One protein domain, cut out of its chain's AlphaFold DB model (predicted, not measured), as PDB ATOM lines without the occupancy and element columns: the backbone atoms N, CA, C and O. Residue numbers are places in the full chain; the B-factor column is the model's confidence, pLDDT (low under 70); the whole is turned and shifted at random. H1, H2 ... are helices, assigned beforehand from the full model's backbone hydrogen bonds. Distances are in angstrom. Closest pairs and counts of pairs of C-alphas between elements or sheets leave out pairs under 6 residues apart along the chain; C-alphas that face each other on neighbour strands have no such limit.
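AT A GLANCE: This is residues 88 to 140 of the 270 residues of an uncharacterized protein of Halorubrum sp. C3 (UniProt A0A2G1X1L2). Two helices, H1 and then H2, meet near one end of each in an open V, and the extended last stretch, residues 125 to 140, folds back alongside H2 and runs on past its beginning. The loop residues 101 to 106 stick out at the corner, and residues 123 to 128 at the far end of H2. The printed part has 53 residues, all helix in class with no named strand; it is loose, with a radius of gyration of the C-alphas of 13.3 A, and spans 38 by 23 by 23 A.

IN THESE COORDINATES: H1, residues 88 to 100, begins at C-alpha 88 (11.043, 28.730, -48.082) and is 18.5 A long. H2, residues 109 to 124, is 22.5 A long and ends at C-alpha 124 (-0.612, 32.371, -64.372).

HOW THE PARTS SIT: H1, with residues 95 to 100 alone, touches H2 at residue 109 alone; the closest C-alphas, of Tyr 96 and Phe 109, are 5.7 A apart. They run opposite ways at a steep tilt of 46 degrees. In H1 and H2 every O i to N i+4 pair is within hydrogen-bond range.

THE WHOLE: The C-alphas farthest apart, of Asp 126 and Asp 140, are 41.6 A apart. The printed part has no cut, and the link from H1 to H2 is short. Residue 140 alone has pLDDT under 70.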
ATOM      1  N   GLN A  88      12.408  28.325 -47.720       89.56
ATOM      2  CA  GLN A  88      11.043  28.730 -48.082       89.56
ATOM      3  C   GLN A  88      10.108  28.665 -46.868       89.56
ATOM      4  O   GLN A  88       9.431  29.642 -46.546       89.56
ATOM      5  N   LYS A  89      10.142  27.562 -46.111       86.56
ATOM      6  CA  LYS A  89       9.368  27.435 -44.869       86.56
ATOM      7  C   LYS A  89       9.758  28.504 -43.848       86.56
ATOM      8  O   LYS A  89       8.884  29.139 -43.261       86.56
ATOM      9  N   ALA A  90      11.056  28.733 -43.646       89.12
ATOM     10  CA  ALA A  90      11.539  29.749 -42.714       89.12
ATOM     11  C   ALA A  90      11.122  31.172 -43.127       89.12
ATOM     12  O   ALA A  90      10.931  32.027 -42.263       89.12
ATOM     13  N   MET A  91      10.960  31.438 -44.428       94.00
ATOM     14  CA  MET A  91      10.412  32.701 -44.927       94.00
ATOM     15  C   MET A  91       8.947  32.874 -44.513       94.00
ATOM     16  O   MET A  91       8.589  33.938 -44.005       94.00
ATOM     17  N   ILE A  92       8.128  31.830 -44.660       94.12
ATOM     18  CA  ILE A  92       6.721  31.836 -44.234       94.12
ATOM     19  C   ILE A  92       6.619  31.981 -42.707       94.12
ATOM     20  O   ILE A  92       5.876  32.833 -42.231       94.12
ATOM     21  N   GLU A  93       7.413  31.225 -41.937       90.31
ATOM     22  CA  GLU A  93       7.494  31.345 -40.469       90.31
ATOM     23  C   GLU A  93       7.845  32.778 -40.047       90.31
ATOM     24  O   GLU A  93       7.204  33.354 -39.166       90.31
ATOM     25  N   PHE A  94       8.848  33.375 -40.698       94.06
ATOM     26  CA  PHE A  94       9.280  34.740 -40.418       94.06
ATOM     27  C   PHE A  94       8.185  35.770 -40.722       94.06
ATOM     28  O   PHE A  94       8.000  36.701 -39.938       94.06
ATOM     29  N   LEU A  95       7.466  35.613 -41.838       94.50
ATOM     30  CA  LEU A  95       6.341  36.477 -42.204       94.50
ATOM     31  C   LEU A  95       5.185  36.343 -41.211       94.50
ATOM     32  O   LEU A  95       4.697  37.359 -40.724       94.50
ATOM     33  N   TYR A  96       4.798  35.112 -40.869       92.94
ATOM     34  CA  TYR A  96       3.729  34.835 -39.912       92.94
ATOM     35  C   TYR A  96       4.021  35.468 -38.548       92.94
ATOM     36  O   TYR A  96       3.243  36.291 -38.069       92.94
ATOM     37  N   ALA A  97       5.178  35.152 -37.957       91.56
ATOM     38  CA  ALA A  97       5.569  35.697 -36.659       91.56
ATOM     39  C   ALA A  97       5.722  37.224 -36.710       91.56
ATOM     40  O   ALA A  97       5.266  37.928 -35.818       91.56
ATOM     41  N   GLY A  98       6.322  37.754 -37.780       92.31
ATOM     42  CA  GLY A  98       6.524  39.190 -37.943       92.31
ATOM     43  C   GLY A  98       5.224  39.988 -38.041       92.31
ATOM     44  O   GLY A  98       5.168  41.098 -37.515       92.31
ATOM     45  N   LEU A  99       4.196  39.444 -38.701       92.69
ATOM     46  CA  LEU A  99       2.875  40.069 -38.793       92.69
ATOM     47  C   LEU A  99       2.054  39.877 -37.512       92.69
ATOM     48  O   LEU A  99       1.335  40.793 -37.131       92.69
ATOM     49  N   ALA A 100       2.192  38.737 -36.829       88.81
ATOM     50  CA  ALA A 100       1.520  38.475 -35.556       88.81
ATOM     51  C   ALA A 100       2.072  39.327 -34.394       88.81
ATOM     52  O   ALA A 100       1.309  39.785 -33.549       88.81
ATOM     53  N   ASP A 101       3.388  39.560 -34.359       89.56
ATOM     54  CA  ASP A 101       4.059  40.310 -33.287       89.56
ATOM     55  C   ASP A 101       3.972  41.836 -33.463       89.56
ATOM     56  O   ASP A 101       4.281  42.597 -32.540       89.56
ATOM     57  N   ALA A 102       3.640  42.316 -34.661       88.56
ATOM     58  CA  ALA A 102       3.651  43.738 -34.970       88.56
ATOM     59  C   ALA A 102       2.337  44.419 -34.551       88.56
ATOM     60  O   ALA A 102       1.256  44.046 -34.985       88.56
ATOM     61  N   GLU A 103       2.451  45.472 -33.737       84.12
ATOM     62  CA  GLU A 103       1.295  46.192 -33.173       84.12
ATOM     63  C   GLU A 103       0.498  46.987 -34.227       84.12
ATOM     64  O   GLU A 103      -0.714  47.127 -34.101       84.12
ATOM     65  N   ASP A 104       1.168  47.476 -35.278       86.62
ATOM     66  CA  ASP A 104       0.600  48.367 -36.302       86.62
ATOM     67  C   ASP A 104       0.782  47.784 -37.716       86.62
ATOM     68  O   ASP A 104       1.508  48.334 -38.555       86.62
ATOM     69  N   VAL A 105       0.159  46.636 -37.987       85.75
ATOM     70  CA  VAL A 105       0.113  46.060 -39.341       85.75
ATOM     71  C   VAL A 105      -1.142  46.496 -40.084       85.75
ATOM     72  O   VAL A 105      -2.225  46.601 -39.520       85.75
ATOM     73  N   THR A 106      -0.995  46.758 -41.381       88.06
ATOM     74  CA  THR A 106      -2.125  47.096 -42.259       88.06
ATOM     75  C   THR A 106      -2.917  45.870 -42.693       88.06
ATOM     76  O   THR A 106      -4.081  45.998 -43.053       88.06
ATOM     77  N   MET A 107      -2.270  44.706 -42.713       90.19
ATOM     78  CA  MET A 107      -2.827  43.423 -43.132       90.19
ATOM     79  C   MET A 107      -2.254  42.341 -42.220       90.19
ATOM     80  O   MET A 107      -1.060  42.372 -41.911       90.19
ATOM     81  N   ASP A 108      -3.097  41.409 -41.793       91.00
ATOM     82  CA  ASP A 108      -2.658  40.208 -41.087       91.00
ATOM     83  C   ASP A 108      -2.072  39.173 -42.061       91.00
ATOM     84  O   ASP A 108      -2.074  39.351 -43.284       91.00
ATOM     85  N   PHE A 109      -1.520  38.089 -41.513       93.38
ATOM     86  CA  PHE A 109      -0.903  37.045 -42.325       93.38
ATOM     87  C   PHE A 109      -1.894  36.382 -43.288       93.38
ATOM     88  O   PHE A 109      -1.538  36.150 -44.440       93.38
ATOM     89  N   GLU A 110      -3.124  36.107 -42.844       92.38
ATOM     90  CA  GLU A 110      -4.155  35.501 -43.692       92.38
ATOM     91  C   GLU A 110      -4.436  36.375 -44.918       92.38
ATOM     92  O   GLU A 110      -4.405  35.883 -46.045       92.38
ATOM     93  N   THR A 111      -4.635  37.679 -44.717       91.88
ATOM     94  CA  THR A 111      -4.896  38.632 -45.800       91.88
ATOM     95  C   THR A 111      -3.728  38.699 -46.781       91.88
ATOM     96  O   THR A 111      -3.943  38.667 -47.994       91.88
ATOM     97  N   VAL A 112      -2.488  38.769 -46.276       94.06
ATOM     98  CA  VAL A 112      -1.281  38.804 -47.120       94.06
ATOM     99  C   VAL A 112      -1.136  37.514 -47.925       94.06
ATOM    100  O   VAL A 112      -0.877  37.579 -49.125       94.06
ATOM    101  N   LEU A 113      -1.331  36.351 -47.295       94.25
ATOM    102  CA  LEU A 113      -1.214  35.053 -47.955       94.25
ATOM    103  C   LEU A 113      -2.279  34.883 -49.042       94.25
ATOM    104  O   LEU A 113      -1.937  34.572 -50.179       94.25
ATOM    105  N   LYS A 114      -3.553  35.130 -48.711       93.06
ATOM    106  CA  LYS A 114      -4.662  35.007 -49.666       93.06
ATOM    107  C   LYS A 114      -4.480  35.942 -50.857       93.06
ATOM    108  O   LYS A 114      -4.635  35.499 -51.987       93.06
ATOM    109  N   SER A 115      -4.095  37.196 -50.611       91.56
ATOM    110  CA  SER A 115      -3.856  38.169 -51.687       91.56
ATOM    111  C   SER A 115      -2.680  37.752 -52.569       91.56
ATOM    112  O   SER A 115      -2.797  37.777 -53.785       91.56
ATOM    113  N   GLY A 116      -1.569  37.304 -51.974       93.62
ATOM    114  CA  GLY A 116      -0.401  36.859 -52.735       93.62
ATOM    115  C   GLY A 116      -0.673  35.624 -53.600       93.62
ATOM    116  O   GLY A 116      -0.242  35.585 -54.747       93.62
ATOM    117  N   VAL A 117      -1.409  34.635 -53.075       92.94
ATOM    118  CA  VAL A 117      -1.826  33.449 -53.847       92.94
ATOM    119  C   VAL A 117      -2.801  33.841 -54.954       92.94
ATOM    120  O   VAL A 117      -2.643  33.403 -56.086       92.94
ATOM    121  N   HIS A 118      -3.773  34.701 -54.647       91.06
ATOM    122  CA  HIS A 118      -4.724  35.208 -55.629       91.06
ATOM    123  C   HIS A 118      -4.023  35.935 -56.785       91.06
ATOM    124  O   HIS A 118      -4.272  35.615 -57.942       91.06
ATOM    125  N   ASP A 119      -3.121  36.871 -56.483       91.00
ATOM    126  CA  ASP A 119      -2.371  37.618 -57.497       91.00
ATOM    127  C   ASP A 119      -1.478  36.693 -58.336       91.00
ATOM    128  O   ASP A 119      -1.388  36.859 -59.551       91.00
ATOM    129  N   ALA A 120      -0.861  35.683 -57.712       91.19
ATOM    130  CA  ALA A 120      -0.070  34.686 -58.425       91.19
ATOM    131  C   ALA A 120      -0.923  33.835 -59.378       91.19
ATOM    132  O   ALA A 120      -0.495  33.579 -60.499       91.19
ATOM    133  N   GLU A 121      -2.121  33.410 -58.968       90.25
ATOM    134  CA  GLU A 121      -3.041  32.687 -59.853       90.25
ATOM    135  C   GLU A 121      -3.504  33.572 -61.012       90.25
ATOM    136  O   GLU A 121      -3.469  33.130 -62.155       90.25
ATOM    137  N   LEU A 122      -3.860  34.836 -60.765       87.38
ATOM    138  CA  LEU A 122      -4.236  35.754 -61.842       87.38
ATOM    139  C   LEU A 122      -3.139  35.899 -62.906       87.38
ATOM    140  O   LEU A 122      -3.453  35.914 -64.090       87.38
ATOM    141  N   GLU A 123      -1.873  35.983 -62.495       85.56
ATOM    142  CA  GLU A 123      -0.749  36.126 -63.428       85.56
ATOM    143  C   GLU A 123      -0.479  34.841 -64.230       85.56
ATOM    144  O   GLU A 123       0.045  34.895 -65.338       85.56
ATOM    145  N   ARG A 124      -0.842  33.665 -63.701       84.44
ATOM    146  CA  ARG A 124      -0.612  32.371 -64.372       84.44
ATOM    147  C   ARG A 124      -1.614  32.057 -65.479       84.44
ATOM    148  O   ARG A 124      -1.379  31.114 -66.236       84.44
ATOM    149  N   HIS A 125      -2.728  32.781 -65.563       84.50
ATOM    150  CA  HIS A 125      -3.806  32.479 -66.504       84.50
ATOM    151  C   HIS A 125      -4.103  33.677 -67.409       84.50
ATOM    152  O   HIS A 125      -4.438  34.760 -66.947       84.50
ATOM    153  N   ASP A 126      -4.118  33.452 -68.724       76.19
ATOM    154  CA  ASP A 126      -4.431  34.475 -69.742       76.19
ATOM    155  C   ASP A 126      -5.927  34.877 -69.805       76.19
ATOM    156  O   ASP A 126      -6.378  35.527 -70.754       76.19
ATOM    157  N   GLY A 127      -6.748  34.451 -68.840       77.12
ATOM    158  CA  GLY A 127      -8.205  34.574 -68.880       77.12
ATOM    159  C   GLY A 127      -8.841  34.781 -67.504       77.12
ATOM    160  O   GLY A 127      -8.158  34.729 -66.487       77.12
ATOM    161  N   PRO A 128     -10.164  35.028 -67.446       72.56
ATOM    162  CA  PRO A 128     -10.852  35.255 -66.184       72.56
ATOM    163  C   PRO A 128     -10.859  33.971 -65.349       72.56
ATOM    164  O   PRO A 128     -11.563  33.011 -65.667       72.56
ATOM    165  N   VAL A 129     -10.094  33.982 -64.265       83.81
ATOM    166  CA  VAL A 129     -10.062  32.925 -63.253       83.81
ATOM    167  C   VAL A 129     -10.764  33.387 -61.984       83.81
ATOM    168  O   VAL A 129     -10.620  34.526 -61.543       83.81
ATOM    169  N   PHE A 130     -11.545  32.481 -61.401       83.75
ATOM    170  CA  PHE A 130     -12.090  32.637 -60.060       83.75
ATOM    171  C   PHE A 130     -11.163  31.908 -59.099       83.75
ATOM    172  O   PHE A 130     -11.021  30.690 -59.193       83.75
ATOM    173  N   VAL A 131     -10.535  32.656 -58.198       85.94
ATOM    174  CA  VAL A 131      -9.601  32.105 -57.221       85.94
ATOM    175  C   VAL A 131     -10.252  32.170 -55.849       85.94
ATOM    176  O   VAL A 131     -10.560  33.254 -55.353       85.94
ATOM    177  N   ASP A 132     -10.470  31.003 -55.253       86.94
ATOM    178  CA  ASP A 132     -10.933  30.868 -53.878       86.94
ATOM    179  C   ASP A 132      -9.795  30.291 -53.033       86.94
ATOM    180  O   ASP A 132      -9.272  29.217 -53.331       86.94
ATOM    181  N   VAL A 133      -9.366  31.041 -52.017       87.06
ATOM    182  CA  VAL A 133      -8.254  30.656 -51.142       87.06
ATOM    183  C   VAL A 133      -8.787  30.506 -49.728       87.06
ATOM    184  O   VAL A 133      -9.095  31.493 -49.054       87.06
ATOM    185  N   GLU A 134      -8.837  29.267 -49.252       86.50
ATOM    186  CA  GLU A 134      -9.175  28.949 -47.870       86.50
ATOM    187  C   GLU A 134      -7.895  28.764 -47.049       86.50
ATOM    188  O   GLU A 134      -7.034  27.942 -47.357       86.50
ATOM    189  N   PHE A 135      -7.760  29.553 -45.983       87.31
ATOM    190  CA  PHE A 135      -6.677  29.431 -45.017       87.31
ATOM    191  C   PHE A 135      -7.252  29.633 -43.623       87.31
ATOM    192  O   PHE A 135      -7.895  30.647 -43.361       87.31
ATOM    193  N   SER A 136      -7.018  28.669 -42.740       80.38
ATOM    194  CA  SER A 136      -7.443  28.713 -41.345       80.38
ATOM    195  C   SER A 136      -6.356  28.108 -40.470       80.38
ATOM    196  O   SER A 136      -5.872  27.009 -40.753       80.38
ATOM    197  N   VAL A 137      -5.992  28.803 -39.395       82.19
ATOM    198  CA  VAL A 137      -5.050  28.301 -38.391       82.19
ATOM    199  C   VAL A 137      -5.780  28.180 -37.067       82.19
ATOM    200  O   VAL A 137      -6.181  29.181 -36.478       82.19
ATOM    201  N   GLU A 138      -5.911  26.949 -36.591       73.88
ATOM    202  CA  GLU A 138      -6.377  26.649 -35.244       73.88
ATOM    203  C   GLU A 138      -5.174  26.208 -34.413       73.88
ATOM    204  O   GLU A 138      -4.478  25.250 -34.750       73.88
ATOM    205  N   SER A 139      -4.882  26.954 -33.348       71.69
ATOM    206  CA  SER A 139      -3.775  26.649 -32.447       71.69
ATOM    207  C   SER A 139      -4.306  26.306 -31.063       71.69
ATOM    208  O   SER A 139      -4.681  27.199 -30.300       71.69
ATOM    209  N   ASP A 140      -4.266  25.023 -30.720       66.88
ATOM    210  CA  ASP A 140      -4.519  24.552 -29.364       66.88
ATOM    211  C   ASP A 140      -3.190  24.315 -28.646       66.88
ATOM    212  O   ASP A 140      -2.401  23.442 -29.017       66.88
TER     213      ASP A 140